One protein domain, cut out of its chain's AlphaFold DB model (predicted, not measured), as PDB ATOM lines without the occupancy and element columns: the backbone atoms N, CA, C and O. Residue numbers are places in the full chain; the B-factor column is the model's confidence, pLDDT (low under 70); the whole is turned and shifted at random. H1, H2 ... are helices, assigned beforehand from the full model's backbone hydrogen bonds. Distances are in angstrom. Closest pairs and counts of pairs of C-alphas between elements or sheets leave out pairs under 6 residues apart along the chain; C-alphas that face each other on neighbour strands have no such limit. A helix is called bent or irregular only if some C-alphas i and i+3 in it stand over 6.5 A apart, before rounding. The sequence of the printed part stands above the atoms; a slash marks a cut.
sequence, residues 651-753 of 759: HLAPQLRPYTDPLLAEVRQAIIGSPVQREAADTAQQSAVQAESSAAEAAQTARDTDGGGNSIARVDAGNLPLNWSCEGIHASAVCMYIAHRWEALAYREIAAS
ATOM      1  N   HIS A 651     186.077 157.234 218.454       79.62
ATOM      2  CA  HIS A 651     186.368 158.633 218.757       79.62
ATOM      3  C   HIS A 651     187.172 159.357 217.658       79.62
ATOM      4  O   HIS A 651     187.234 160.585 217.682       79.62
ATOM      5  N   LEU A 652     187.760 158.631 216.699       83.44
ATOM      6  CA  LEU A 652     188.432 159.199 215.527       83.44
ATOM      7  C   LEU A 652     187.467 159.606 214.414       83.44
ATOM      8  O   LEU A 652     187.874 160.322 213.506       83.44
ATOM      9  N   ALA A 653     186.186 159.236 214.494       80.62
ATOM     10  CA  ALA A 653     185.190 159.558 213.472       80.62
ATOM     11  C   ALA A 653     185.149 161.043 213.028       80.62
ATOM     12  O   ALA A 653     184.962 161.260 211.831       80.62
ATOM     13  N   PRO A 654     185.364 162.058 213.899       81.69
ATOM     14  CA  PRO A 654     185.439 163.463 213.479       81.69
ATOM     15  C   PRO A 654     186.680 163.813 212.641       81.69
ATOM     16  O   PRO A 654     186.656 164.778 211.885       81.69
ATOM     17  N   GLN A 655     187.766 163.047 212.775       82.38
ATOM     18  CA  GLN A 655     189.024 163.236 212.038       82.38
ATOM     19  C   GLN A 655     189.030 162.471 210.699       82.38
ATOM     20  O   GLN A 655     189.846 162.745 209.821       82.38
ATOM     21  N   LEU A 656     188.089 161.537 210.522       86.50
ATOM     22  CA  LEU A 656     187.900 160.729 209.318       86.50
ATOM     23  C   LEU A 656     186.700 161.268 208.524       86.50
ATOM     24  O   LEU A 656     185.550 160.917 208.803       86.50
ATOM     25  N   ARG A 657     186.944 162.148 207.545       86.88
ATOM     26  CA  ARG A 657     185.877 162.744 206.714       86.88
ATOM     27  C   ARG A 657     185.063 161.660 205.976       86.88
ATOM     28  O   ARG A 657     185.656 160.738 205.430       86.88
ATOM     29  N   PRO A 658     183.723 161.746 205.915       88.38
ATOM     30  CA  PRO A 658     182.891 160.706 205.307       88.38
ATOM     31  C   PRO A 658     182.772 160.888 203.783       88.38
ATOM     32  O   PRO A 658     181.768 161.401 203.292       88.38
ATOM     33  N   TYR A 659     183.802 160.501 203.027       87.50
ATOM     34  CA  TYR A 659     183.715 160.456 201.561       87.50
ATOM     35  C   TYR A 659     182.665 159.430 201.110       87.50
ATOM     36  O   TYR A 659     182.482 158.398 201.757       87.50
ATOM     37  N   THR A 660     181.968 159.718 200.011       84.44
ATOM     38  CA  THR A 660     180.916 158.845 199.467       84.44
ATOM     39  C   THR A 660     181.468 157.731 198.578       84.44
ATOM     40  O   THR A 660     180.709 156.845 198.196       84.44
ATOM     41  N   ASP A 661     182.754 157.786 198.221       92.00
ATOM     42  CA  ASP A 661     183.417 156.727 197.460       92.00
ATOM     43  C   ASP A 661     183.502 155.430 198.293       92.00
ATOM     44  O   ASP A 661     183.901 155.495 199.466       92.00
ATOM     45  N   PRO A 662     183.144 154.258 197.728       85.50
ATOM     46  CA  PRO A 662     183.131 152.991 198.454       85.50
ATOM     47  C   PRO A 662     184.458 152.637 199.132       85.50
ATOM     48  O   PRO A 662     184.436 152.158 200.265       85.50
ATOM     49  N   LEU A 663     185.599 152.919 198.488       85.00
ATOM     50  CA  LEU A 663     186.925 152.579 199.014       85.00
ATOM     51  C   LEU A 663     187.194 153.313 200.333       85.00
ATOM     52  O   LEU A 663     187.572 152.718 201.341       85.00
ATOM     53  N   LEU A 664     186.965 154.627 200.344       88.19
ATOM     54  CA  LEU A 664     187.197 155.457 201.524       88.19
ATOM     55  C   LEU A 664     186.140 155.208 202.605       88.19
ATOM     56  O   LEU A 664     186.459 155.216 203.795       88.19
ATOM     57  N   ALA A 665     184.892 154.948 202.216       83.94
ATOM     58  CA  ALA A 665     183.846 154.580 203.159       83.94
ATOM     59  C   ALA A 665     184.185 153.272 203.901       83.94
ATOM     60  O   ALA A 665     184.020 153.208 205.121       83.94
ATOM     61  N   GLU A 666     184.706 152.267 203.194       84.44
ATOM     62  CA  GLU A 666     185.121 150.985 203.769       84.44
ATOM     63  C   GLU A 666     186.300 151.145 204.737       84.44
ATOM     64  O   GLU A 666     186.198 150.732 205.894       84.44
ATOM     65  N   VAL A 667     187.370 151.837 204.323       85.69
ATOM     66  CA  VAL A 667     188.541 152.105 205.182       85.69
ATOM     67  C   VAL A 667     188.132 152.857 206.452       85.69
ATOM     68  O   VAL A 667     188.545 152.511 207.561       85.69
ATOM     69  N   ARG A 668     187.255 153.859 206.325       88.69
ATOM     70  CA  ARG A 668     186.734 154.614 207.470       88.69
ATOM     71  C   ARG A 668     185.970 153.721 208.449       88.69
ATOM     72  O   ARG A 668     186.156 153.855 209.659       88.69
ATOM     73  N   GLN A 669     185.107 152.835 207.952       82.81
ATOM     74  CA  GLN A 669     184.352 151.910 208.802       82.81
ATOM     75  C   GLN A 669     185.264 150.879 209.470       82.81
ATOM     76  O   GLN A 669     185.108 150.624 210.665       82.81
ATOM     77  N   ALA A 670     186.255 150.353 208.746       81.56
ATOM     78  CA  ALA A 670     187.246 149.434 209.295       81.56
ATOM     79  C   ALA A 670     188.014 150.067 210.467       81.56
ATOM     80  O   ALA A 670     188.151 149.450 211.525       81.56
ATOM     81  N   ILE A 671     188.438 151.328 210.332       83.81
ATOM     82  CA  ILE A 671     189.143 152.049 211.399       83.81
ATOM     83  C   ILE A 671     188.226 152.298 212.600       83.81
ATOM     84  O   ILE A 671     188.589 151.973 213.726       83.81
ATOM     85  N   ILE A 672     187.024 152.836 212.386       83.62
ATOM     86  CA  ILE A 672     186.080 153.167 213.470       83.62
ATOM     87  C   ILE A 672     185.631 151.915 214.239       83.62
ATOM     88  O   ILE A 672     185.461 151.970 215.461       83.62
ATOM     89  N   GLY A 673     185.457 150.794 213.532       75.81
ATOM     90  CA  GLY A 673     185.073 149.501 214.096       75.81
ATOM     91  C   GLY A 673     186.219 148.714 214.736       75.81
ATOM     92  O   GLY A 673     185.957 147.699 215.381       75.81
ATOM     93  N   SER A 674     187.473 149.159 214.593       78.25
ATOM     94  CA  SER A 674     188.631 148.414 215.091       78.25
ATOM     95  C   SER A 674     188.723 148.433 216.628       78.25
ATOM     96  O   SER A 674     188.680 149.511 217.243       78.25
ATOM     97  N   PRO A 675     188.872 147.260 217.280       72.19
ATOM     98  CA  PRO A 675     189.122 147.178 218.713       72.19
ATOM     99  C   PRO A 675     190.553 147.620 219.038       72.19
ATOM    100  O   PRO A 675     191.497 147.309 218.312       72.19
ATOM    101  N   VAL A 676     190.740 148.304 220.167       70.00
ATOM    102  CA  VAL A 676     192.081 148.687 220.636       70.00
ATOM    103  C   VAL A 676     192.721 147.487 221.345       70.00
ATOM    104  O   VAL A 676     192.523 147.279 222.541       70.00
ATOM    105  N   GLN A 677     193.460 146.656 220.602       65.62
ATOM    106  CA  GLN A 677     194.183 145.501 221.148       65.62
ATOM    107  C   GLN A 677     195.604 145.903 221.581       65.62
ATOM    108  O   GLN A 677     196.428 146.292 220.757       65.62
ATOM    109  N   ARG A 678     195.908 145.799 222.884       57.84
ATOM    110  CA  ARG A 678     197.200 146.240 223.457       57.84
ATOM    111  C   ARG A 678     198.407 145.423 222.992       57.84
ATOM    112  O   ARG A 678     199.501 145.969 222.917       57.84
ATOM    113  N   GLU A 679     198.212 144.149 222.657       55.69
ATOM    114  CA  GLU A 679     199.276 143.252 222.175       55.69
ATOM    115  C   GLU A 679     199.846 143.694 220.812       55.69
ATOM    116  O   GLU A 679     200.973 143.349 220.473       55.69
ATOM    117  N   ALA A 680     199.117 144.533 220.065       60.88
ATOM    118  CA  ALA A 680     199.545 145.088 218.783       60.88
ATOM    119  C   ALA A 680     200.277 146.439 218.904       60.88
ATOM    120  O   ALA A 680     200.640 147.034 217.895       60.88
ATOM    121  N   ALA A 681     200.493 146.982 220.106       63.59
ATOM    122  CA  ALA A 681     200.978 148.357 220.243       63.59
ATOM    123  C   ALA A 681     202.464 148.548 219.857       63.59
ATOM    124  O   ALA A 681     202.870 149.650 219.481       63.59
ATOM    125  N   ASP A 682     203.294 147.500 219.948       63.31
ATOM    126  CA  ASP A 682     204.690 147.528 219.478       63.31
ATOM    127  C   ASP A 682     204.776 147.511 217.944       63.31
ATOM    128  O   ASP A 682     205.546 148.278 217.361       63.31
ATOM    129  N   THR A 683     203.926 146.723 217.284       75.12
ATOM    130  CA  THR A 683     203.819 146.668 215.817       75.12
ATOM    131  C   THR A 683     203.037 147.851 215.241       75.12
ATOM    132  O   THR A 683     203.308 148.271 214.116       75.12
ATOM    133  N   ALA A 684     202.129 148.460 216.009       79.94
ATOM    134  CA  ALA A 684     201.359 149.634 215.597       79.94
ATOM    135  C   ALA A 684     202.253 150.856 215.353       79.94
ATOM    136  O   ALA A 684     202.047 151.572 214.381       79.94
ATOM    137  N   GLN A 685     203.303 151.069 216.154       79.81
ATOM    138  CA  GLN A 685     204.227 152.183 215.908       79.81
ATOM    139  C   GLN A 685     204.970 152.022 214.570       79.81
ATOM    140  O   GLN A 685     205.119 152.991 213.829       79.81
ATOM    141  N   GLN A 686     205.407 150.802 214.239       82.50
ATOM    142  CA  GLN A 686     206.032 150.503 212.943       82.50
ATOM    143  C   GLN A 686     205.022 150.615 211.792       82.50
ATOM    144  O   GLN A 686     205.346 151.161 210.741       82.50
ATOM    145  N   SER A 687     203.779 150.182 212.017       85.19
ATOM    146  CA  SER A 687     202.690 150.276 211.036       85.19
ATOM    147  C   SER A 687     202.277 151.727 210.758       85.19
ATOM    148  O   SER A 687     201.988 152.066 209.616       85.19
ATOM    149  N   ALA A 688     202.329 152.614 211.761       86.19
ATOM    150  CA  ALA A 688     202.106 154.050 211.580       86.19
ATOM    151  C   ALA A 688     203.164 154.682 210.664       86.19
ATOM    152  O   ALA A 688     202.823 155.421 209.744       86.19
ATOM    153  N   VAL A 689     204.441 154.351 210.883       84.56
ATOM    154  CA  VAL A 689     205.550 154.833 210.043       84.56
ATOM    155  C   VAL A 689     205.427 154.297 208.615       84.56
ATOM    156  O   VAL A 689     205.618 155.051 207.661       84.56
ATOM    157  N   GLN A 690     205.055 153.025 208.454       86.56
ATOM    158  CA  GLN A 690     204.829 152.429 207.138       86.56
ATOM    159  C   GLN A 690     203.667 153.111 206.399       86.56
ATOM    160  O   GLN A 690     203.825 153.490 205.241       86.56
ATOM    161  N   ALA A 691     202.534 153.332 207.073       87.94
ATOM    162  CA  ALA A 691     201.383 154.029 206.502       87.94
ATOM    163  C   ALA A 691     201.717 155.487 206.131       87.94
ATOM    164  O   ALA A 691     201.274 155.984 205.102       87.94
ATOM    165  N   GLU A 692     202.560 156.175 206.905       89.75
ATOM    166  CA  GLU A 692     203.044 157.516 206.550       89.75
ATOM    167  C   GLU A 692     203.931 157.520 205.306       89.75
ATOM    168  O   GLU A 692     203.804 158.423 204.477       89.75
ATOM    169  N   SER A 693     204.784 156.506 205.144       88.31
ATOM    170  CA  SER A 693     205.578 156.327 203.924       88.31
ATOM    171  C   SER A 693     204.674 156.093 202.712       88.31
ATOM    172  O   SER A 693     204.808 156.781 201.703       88.31
ATOM    173  N   SER A 694     203.688 155.197 202.830       86.00
ATOM    174  CA  SER A 694     202.728 154.916 201.756       86.00
ATOM    175  C   SER A 694     201.844 156.125 201.427       86.00
ATOM    176  O   SER A 694     201.554 156.384 200.259       86.00
ATOM    177  N   ALA A 695     201.477 156.937 202.423       92.56
ATOM    178  CA  ALA A 695     200.821 158.218 202.187       92.56
ATOM    179  C   ALA A 695     201.738 159.185 201.416       92.56
ATOM    180  O   ALA A 695     201.295 159.827 200.467       92.56
ATOM    181  N   ALA A 696     203.018 159.291 201.776       89.50
ATOM    182  CA  ALA A 696     203.956 160.170 201.078       89.50
ATOM    183  C   ALA A 696     204.146 159.770 199.600       89.50
ATOM    184  O   ALA A 696     204.141 160.641 198.729       89.50
ATOM    185  N   GLU A 697     204.235 158.473 199.307       88.06
ATOM    186  CA  GLU A 697     204.326 157.936 197.939       88.06
ATOM    187  C   GLU A 697     203.054 158.204 197.120       88.06
ATOM    188  O   GLU A 697     203.122 158.656 195.969       88.06
ATOM    189  N   ALA A 698     201.878 158.005 197.722       89.75
ATOM    190  CA  ALA A 698     200.596 158.315 197.094       89.75
ATOM    191  C   ALA A 698     200.436 159.825 196.835       89.75
ATOM    192  O   ALA A 698     199.984 160.229 195.763       89.75
ATOM    193  N   ALA A 699     200.876 160.675 197.770       89.50
ATOM    194  CA  ALA A 699     200.883 162.125 197.596       89.50
ATOM    195  C   ALA A 699     201.810 162.567 196.460       89.50
ATOM    196  O   ALA A 699     201.459 163.478 195.711       89.50
ATOM    197  N   GLN A 700     202.975 161.932 196.319       86.69
ATOM    198  CA  GLN A 700     203.897 162.218 195.224       86.69
ATOM    199  C   GLN A 700     203.286 161.821 193.875       86.69
ATOM    200  O   GLN A 700     203.222 162.647 192.970       86.69
ATOM    201  N   THR A 701     202.713 160.619 193.782       83.00
ATOM    202  CA  THR A 701     202.013 160.147 192.574       83.00
ATOM    203  C   THR A 701     200.847 161.065 192.192       83.00
ATOM    204  O   THR A 701     200.660 161.388 191.018       83.00
ATOM    205  N   ALA A 702     200.076 161.539 193.177       87.94
ATOM    206  CA  ALA A 702     199.000 162.497 192.948       87.94
ATOM    207  C   ALA A 702     199.537 163.836 192.421       87.94
ATOM    208  O   ALA A 702     198.982 164.360 191.462       87.94
ATOM    209  N   ARG A 703     200.632 164.365 192.985       86.19
ATOM    210  CA  ARG A 703     201.267 165.614 192.520       86.19
ATOM    211  C   ARG A 703     201.804 165.500 191.096       86.19
ATOM    212  O   ARG A 703     201.610 166.418 190.307       86.19
ATOM    213  N   ASP A 704     202.410 164.367 190.756       81.75
ATOM    214  CA  ASP A 704     202.993 164.128 189.430       81.75
ATOM    215  C   ASP A 704     201.922 163.962 188.333       81.75
ATOM    216  O   ASP A 704     202.208 164.111 187.146       81.75
ATOM    217  N   THR A 705     200.671 163.702 188.725       81.75
ATOM    218  CA  THR A 705     199.529 163.482 187.822       81.75
ATOM    219  C   THR A 705     198.443 164.565 187.911       81.75
ATOM    220  O   THR A 705     197.460 164.489 187.178       81.75
ATOM    221  N   ASP A 706     198.613 165.589 188.763       77.12
ATOM    222  CA  ASP A 706     197.593 166.613 189.090       77.12
ATOM    223  C   ASP A 706     197.346 167.624 187.951       77.12
ATOM    224  O   ASP A 706     196.383 168.385 187.989       77.12
ATOM    225  N   GLY A 707     198.215 167.696 186.934       53.44
ATOM    226  CA  GLY A 707     198.033 168.589 185.777       53.44
ATOM    227  C   GLY A 707     197.883 170.085 186.120       53.44
ATOM    228  O   GLY A 707     197.339 170.839 185.317       53.44
ATOM    229  N   GLY A 708     198.340 170.515 187.305       58.19
ATOM    230  CA  GLY A 708     198.168 171.875 187.838       58.19
ATOM    231  C   GLY A 708     197.055 172.029 188.887       58.19
ATOM    232  O   GLY A 708     196.875 173.124 189.423       58.19
ATOM    233  N   GLY A 709     196.322 170.960 189.210       60.59
ATOM    234  CA  GLY A 709     195.482 170.892 190.403       60.59
ATOM    235  C   GLY A 709     196.327 170.852 191.683       60.59
ATOM    236  O   GLY A 709     197.520 170.573 191.658       60.59
ATOM    237  N   ASN A 710     195.722 171.214 192.814       81.69
ATOM    238  CA  ASN A 710     196.349 171.191 194.142       81.69
ATOM    239  C   ASN A 710     195.611 170.182 195.037       81.69
ATOM    240  O   ASN A 710     195.170 170.508 196.143       81.69
ATOM    241  N   SER A 711     195.385 168.968 194.537       85.62
ATOM    242  CA  SER A 711     194.426 168.016 195.110       85.62
ATOM    243  C   SER A 711     194.851 167.515 196.496       85.62
ATOM    244  O   SER A 711     194.022 167.452 197.404       85.62
ATOM    245  N   ILE A 712     196.153 167.304 196.727       90.38
ATOM    246  CA  ILE A 712     196.697 166.964 198.058       90.38
ATOM    247  C   ILE A 712     196.544 168.121 199.054       90.38
ATOM    248  O   ILE A 712     196.097 167.910 200.180       90.38
ATOM    249  N   ALA A 713     196.810 169.362 198.635       86.19
ATOM    250  CA  ALA A 713     196.619 170.529 199.500       86.19
ATOM    251  C   ALA A 713     195.137 170.736 199.863       86.19
ATOM    252  O   ALA A 713     194.816 171.164 200.970       86.19
ATOM    253  N   ARG A 714     194.215 170.385 198.956       85.00
ATOM    254  CA  ARG A 714     192.772 170.372 199.238       85.00
ATOM    255  C   ARG A 714     192.384 169.275 200.223       85.00
ATOM    256  O   ARG A 714     191.503 169.530 201.040       85.00
ATOM    257  N   VAL A 715     193.011 168.096 200.182       87.94
ATOM    258  CA  VAL A 715     192.811 167.052 201.203       87.94
ATOM    259  C   VAL A 715     193.256 167.547 202.577       87.94
ATOM    260  O   VAL A 715     192.463 167.486 203.514       87.94
ATOM    261  N   ASP A 716     194.471 168.090 202.686       86.25
ATOM    262  CA  ASP A 716     195.021 168.580 203.959       86.25
ATOM    263  C   ASP A 716     194.227 169.762 204.534       86.25
ATOM    264  O   ASP A 716     194.056 169.867 205.748       86.25
ATOM    265  N   ALA A 717     193.688 170.626 203.671       81.25
ATOM    266  CA  ALA A 717     192.805 171.722 204.064       81.25
ATOM    267  C   ALA A 717     191.351 171.284 204.338       81.25
ATOM    268  O   ALA A 717     190.524 172.125 204.682       81.25
ATOM    269  N   GLY A 718     191.009 170.004 204.144       81.44
ATOM    270  CA  GLY A 718     189.642 169.498 204.310       81.44
ATOM    271  C   GLY A 718     188.648 169.988 203.245       81.44
ATOM    272  O   GLY A 718     187.441 169.908 203.451       81.44
ATOM    273  N   ASN A 719     189.141 170.462 202.099       85.06
ATOM    274  CA  ASN A 719     188.380 171.077 201.005       85.06
ATOM    275  C   ASN A 719     188.230 170.165 199.770       85.06
ATOM    276  O   ASN A 719     187.782 170.614 198.705       85.06
ATOM    277  N   LEU A 720     188.631 168.892 199.866       84.31
ATOM    278  CA  LEU A 720     188.316 167.903 198.836       84.31
ATOM    279  C   LEU A 720     186.805 167.577 198.897       84.31
ATOM    280  O   LEU A 720     186.303 167.341 200.004       84.31
ATOM    281  N   PRO A 721     186.059 167.594 197.774       85.81
ATOM    282  CA  PRO A 721     184.634 167.261 197.756       85.81
ATOM    283  C   PRO A 721     184.372 165.863 198.325       85.81
ATOM    284  O   PRO A 721     185.140 164.941 198.072       85.81
ATOM    285  N   LEU A 722     183.285 165.682 199.081       84.06
ATOM    286  CA  LEU A 722     182.953 164.366 199.648       84.06
ATOM    287  C   LEU A 722     182.556 163.346 198.570       84.06
ATOM    288  O   LEU A 722     182.733 162.153 198.783       84.06
ATOM    289  N   ASN A 723     182.089 163.816 197.412       85.50
ATOM    290  CA  ASN A 723     181.793 163.012 196.226       85.50
ATOM    291  C   ASN A 723     182.992 162.828 195.281       85.50
ATOM    292  O   ASN A 723     182.802 162.579 194.091       85.50
ATOM    293  N   TRP A 724     184.219 162.999 195.781       85.94
ATOM    294  CA  TRP A 724     185.428 162.737 195.007       85.94
ATOM    295  C   TRP A 724     185.500 161.261 194.608       85.94
ATOM    296  O   TRP A 724     185.450 160.392 195.473       85.94
ATOM    297  N   SER A 725     185.610 160.996 193.307       86.31
ATOM    298  CA  SER A 725     185.745 159.643 192.765       86.31
ATOM    299  C   SER A 725     187.186 159.161 192.899       86.31
ATOM    300  O   SER A 725     188.110 159.922 192.622       86.31
ATOM    301  N   CYS A 726     187.385 157.899 193.277       90.00
ATOM    302  CA  CYS A 726     188.704 157.268 193.261       90.00
ATOM    303  C   CYS A 726     189.081 156.668 191.888       90.00
ATOM    304  O   CYS A 726     190.056 155.923 191.794       90.00
ATOM    305  N   GLU A 727     188.339 156.984 190.820       81.69
ATOM    306  CA  GLU A 727     188.600 156.484 189.467       81.69
ATOM    307  C   GLU A 727     189.666 157.306 188.721       81.69
ATOM    308  O   GLU A 727     189.619 158.534 188.647       81.69
ATOM    309  N   GLY A 728     190.613 156.601 188.095       79.00
ATOM    310  CA  GLY A 728     191.717 157.193 187.333       79.00
ATOM    311  C   GLY A 728     192.981 157.417 188.168       79.00
ATOM    312  O   GLY A 728     192.919 157.591 189.377       79.00
ATOM    313  N   ILE A 729     194.144 157.423 187.503       71.12
ATOM    314  CA  ILE A 729     195.479 157.351 188.137       71.12
ATOM    315  C   ILE A 729     195.695 158.459 189.186       71.12
ATOM    316  O   ILE A 729     196.180 158.191 190.285       71.12
ATOM    317  N   HIS A 730     195.301 159.696 188.866       88.12
ATOM    318  CA  HIS A 730     195.410 160.822 189.794       88.12
ATOM    319  C   HIS A 730     194.453 160.677 190.984       88.12
ATOM    320  O   HIS A 730     194.863 160.756 192.142       88.12
ATOM    321  N   ALA A 731     193.171 160.432 190.710       86.19
ATOM    322  CA  ALA A 731     192.146 160.407 191.742       86.19
ATOM    323  C   ALA A 731     192.309 159.200 192.685       86.19
ATOM    324  O   ALA A 731     192.140 159.350 193.897       86.19
ATOM    325  N   SER A 732     192.762 158.053 192.164       84.94
ATOM    326  CA  SER A 732     193.141 156.888 192.966       84.94
ATOM    327  C   SER A 732     194.321 157.191 193.888       84.94
ATOM    328  O   SER A 732     194.294 156.808 195.054       84.94
ATOM    329  N   ALA A 733     195.332 157.932 193.418       88.06
ATOM    330  CA  ALA A 733     196.471 158.326 194.249       88.06
ATOM    331  C   ALA A 733     196.051 159.278 195.386       88.06
ATOM    332  O   ALA A 733     196.504 159.130 196.521       88.06
ATOM    333  N   VAL A 734     195.116 160.200 195.123       93.38
ATOM    334  CA  VAL A 734     194.518 161.068 196.155       93.38
ATOM    335  C   VAL A 734     193.738 160.249 197.194       93.38
ATOM    336  O   VAL A 734     193.861 160.502 198.392       93.38
ATOM    337  N   CYS A 735     192.974 159.240 196.773       92.31
ATOM    338  CA  CYS A 735     192.259 158.361 197.699       92.31
ATOM    339  C   CYS A 735     193.197 157.488 198.541       92.31
ATOM    340  O   CYS A 735     193.010 157.389 199.752       92.31
ATOM    341  N   MET A 736     194.246 156.918 197.942       90.62
ATOM    342  CA  MET A 736     195.253 156.151 198.686       90.62
ATOM    343  C   MET A 736     195.991 157.026 199.704       90.62
ATOM    344  O   MET A 736     196.240 156.591 200.827       90.62
ATOM    345  N   TYR A 737     196.262 158.290 199.365       95.94
ATOM    346  CA  TYR A 737     196.808 159.257 200.315       95.94
ATOM    347  C   TYR A 737     195.896 159.451 201.538       95.94
ATOM    348  O   TYR A 737     196.369 159.413 202.676       95.94
ATOM    349  N   ILE A 738     194.587 159.625 201.319       95.12
ATOM    350  CA  ILE A 738     193.594 159.774 202.395       95.12
ATOM    351  C   ILE A 738     193.538 158.510 203.262       95.12
ATOM    352  O   ILE A 738     193.613 158.614 204.488       95.12
ATOM    353  N   ALA A 739     193.436 157.335 202.638       92.12
ATOM    354  CA  ALA A 739     193.343 156.054 203.333       92.12
ATOM    355  C   ALA A 739     194.559 155.818 204.243       92.12
ATOM    356  O   ALA A 739     194.400 155.601 205.445       92.12
ATOM    357  N   HIS A 740     195.774 155.983 203.719       91.56
ATOM    358  CA  HIS A 740     196.998 155.776 204.494       91.56
ATOM    359  C   HIS A 740     197.207 156.824 205.596       91.56
ATOM    360  O   HIS A 740     197.737 156.514 206.665       91.56
ATOM    361  N   ARG A 741     196.738 158.067 205.405       94.81
ATOM    362  CA  ARG A 741     196.727 159.086 206.473       94.81
ATOM    363  C   ARG A 741     195.813 158.689 207.628       94.81
ATOM    364  O   ARG A 741     196.153 158.929 208.787       94.81
ATOM    365  N   TRP A 742     194.669 158.092 207.321       94.25
ATOM    366  CA  TRP A 742     193.741 157.587 208.325       94.25
ATOM    367  C   TRP A 742     194.276 156.354 209.051       94.25
ATOM    368  O   TRP A 742     194.169 156.281 210.274       94.25
ATOM    369  N   GLU A 743     194.907 155.429 208.334       89.25
ATOM    370  CA  GLU A 743     195.579 154.267 208.922       89.25
ATOM    371  C   GLU A 743     196.715 154.690 209.860       89.25
ATOM    372  O   GLU A 743     196.785 154.224 210.996       89.25
ATOM    373  N   ALA A 744     197.557 155.641 209.443       89.25
ATOM    374  CA  ALA A 744     198.617 156.186 210.288       89.25
ATOM    375  C   ALA A 744     198.067 156.794 211.589       89.25
ATOM    376  O   ALA A 744     198.615 156.566 212.670       89.25
ATOM    377  N   LEU A 745     196.956 157.535 211.503       89.31
ATOM    378  CA  LEU A 745     196.269 158.087 212.671       89.31
ATOM    379  C   LEU A 745     195.749 156.975 213.597       89.31
ATOM    380  O   LEU A 745     195.970 157.031 214.805       89.31
ATOM    381  N   ALA A 746     195.114 155.948 213.033       87.56
ATOM    382  CA  ALA A 746     194.611 154.800 213.781       87.56
ATOM    383  C   ALA A 746     195.735 154.046 214.509       87.56
ATOM    384  O   ALA A 746     195.626 153.753 215.701       87.56
ATOM    385  N   TYR A 747     196.852 153.783 213.827       86.88
ATOM    386  CA  TYR A 747     198.001 153.094 214.408       86.88
ATOM    387  C   TYR A 747     198.686 153.899 215.518       86.88
ATOM    388  O   TYR A 747     199.095 153.316 216.523       86.88
ATOM    389  N   ARG A 748     198.762 155.232 215.397       85.88
ATOM    390  CA  ARG A 748     199.284 156.107 216.464       85.88
ATOM    391  C   ARG A 748     198.430 156.038 217.729       85.88
ATOM    392  O   ARG A 748     198.979 155.972 218.826       85.88
ATOM    393  N   GLU A 749     197.110 155.991 217.588       84.62
ATOM    394  CA  GLU A 749     196.195 155.836 218.725       84.62
ATOM    395  C   GLU A 749     196.300 154.452 219.378       84.62
ATOM    396  O   GLU A 749     196.317 154.336 220.607       84.62
ATOM    397  N   ILE A 750     196.461 153.393 218.579       81.25
ATOM    398  CA  ILE A 750     196.721 152.044 219.106       81.25
ATOM    399  C   ILE A 750     198.065 152.014 219.854       81.25
ATOM    400  O   ILE A 750     198.131 151.496 220.970       81.25
ATOM    401  N   ALA A 751     199.121 152.621 219.305       77.31
ATOM    402  CA  ALA A 751     200.434 152.702 219.948       77.31
ATOM    403  C   ALA A 751     200.407 153.516 221.259       77.31
ATOM    404  O   ALA A 751     201.080 153.151 222.228       77.31
ATOM    405  N   ALA A 752     199.591 154.573 221.330       75.44
ATOM    406  CA  ALA A 752     199.411 155.398 222.528       75.44
ATOM    407  C   ALA A 752     198.702 154.660 223.684       75.44
ATOM    408  O   ALA A 752     198.799 155.075 224.841       75.44
ATOM    409  N   SER A 753     198.041 153.529 223.413       69.50
ATOM    410  CA  SER A 753     197.299 152.753 224.419       69.50
ATOM    411  C   SER A 753     198.165 151.893 225.365       69.50
ATOM    412  O   SER A 753     197.631 151.300 226.310       69.50
TER     413      SER A 753
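This is residues 651 to 753 of the 759 residues of an uncharacterized protein of Azoarcus indigens (UniProt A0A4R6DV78). Two long helices, H2 and H4, lie side by side and run opposite ways, and the shorter H1 packs on H4 on the side away from H2, with H4 in the middle of the three. The small H3 packs beside the later part of H2 and the earlier part of H4, and the stretch before H1, residues 651 to 661, runs opposite to H1, which folds back from it. The printed part has 103 residues with four named helices, in the order H1, H2, H3, H4, and no named strand; its class is all helix. It is compact, with a radius of gyration of the C-alphas of 13.8 A, yet elongated in outline, spanning 44 by 24 by 21 A.

The printed part begins at His 651, and H1 follows at residues 662 to 673, with C-alpha 662 at (183.131, 152.991, 198.454) and a length of 16.1 A. H2, residues 678 to 705, is the longest helix at 28 residues and measures 39.7 A. H2 has a kink of 45 degrees near residue 685, and it is irregular, with C-alphas 679 and 682 7.4 A apart. H3 is residues 711 to 716, with C-alpha 711 at (194.426, 168.016, 195.110). H4, residues 729 to 753, measures 36.6 A and ends with C-alpha 753 at (197.299, 152.753, 224.419).

H4 is the hub, touching three other helices. H2 and H4 touch, with 59 pairs of C-alphas within 8 A. Their closest C-alphas, of Ala 688 and Ala 744, are 4.3 A apart, and they run opposite ways at a shallow tilt of 21 degrees. H1 touches H4 at residues 735 to 746 of H4 alone. Their closest C-alphas, of Leu 664 and Ala 739, are 6.4 A apart, and they run the same way at a shallow tilt of 2 degrees. H2 and H3 form a helical hairpin and touch, at residues 699 to 703 of H2 alone; the closest C-alphas, of Ala 699 and Ile 712, are 6.4 A apart. They run opposite ways at a shallow tilt of 34 degrees, only just short of steep. H3 and H4 only just touch, with 3 pairs of C-alphas within 8 A, at residues 734 to 738 of H4 alone; the closest C-alphas, of Ile 712 and Val 734, are 6.6 A apart. H1 is apart from H2 and from H3. In H1, H3 and H4 every backbone O i to N i+4 pair is within hydrogen-bond range, and in H2 20 of 24 are.

The C-alphas farthest apart, of Glu 679 and Gly 708, are 44.7 A from each other. The printed part has no cut. The links from H1 to H2 and from H2 to H3 are tight, and the link from H3 to H4, residues 717 to 728, is long. The mean pLDDT of the printed part is 82.9, and it is under 70 at residues 677 to 682, 707 to 709 and 753.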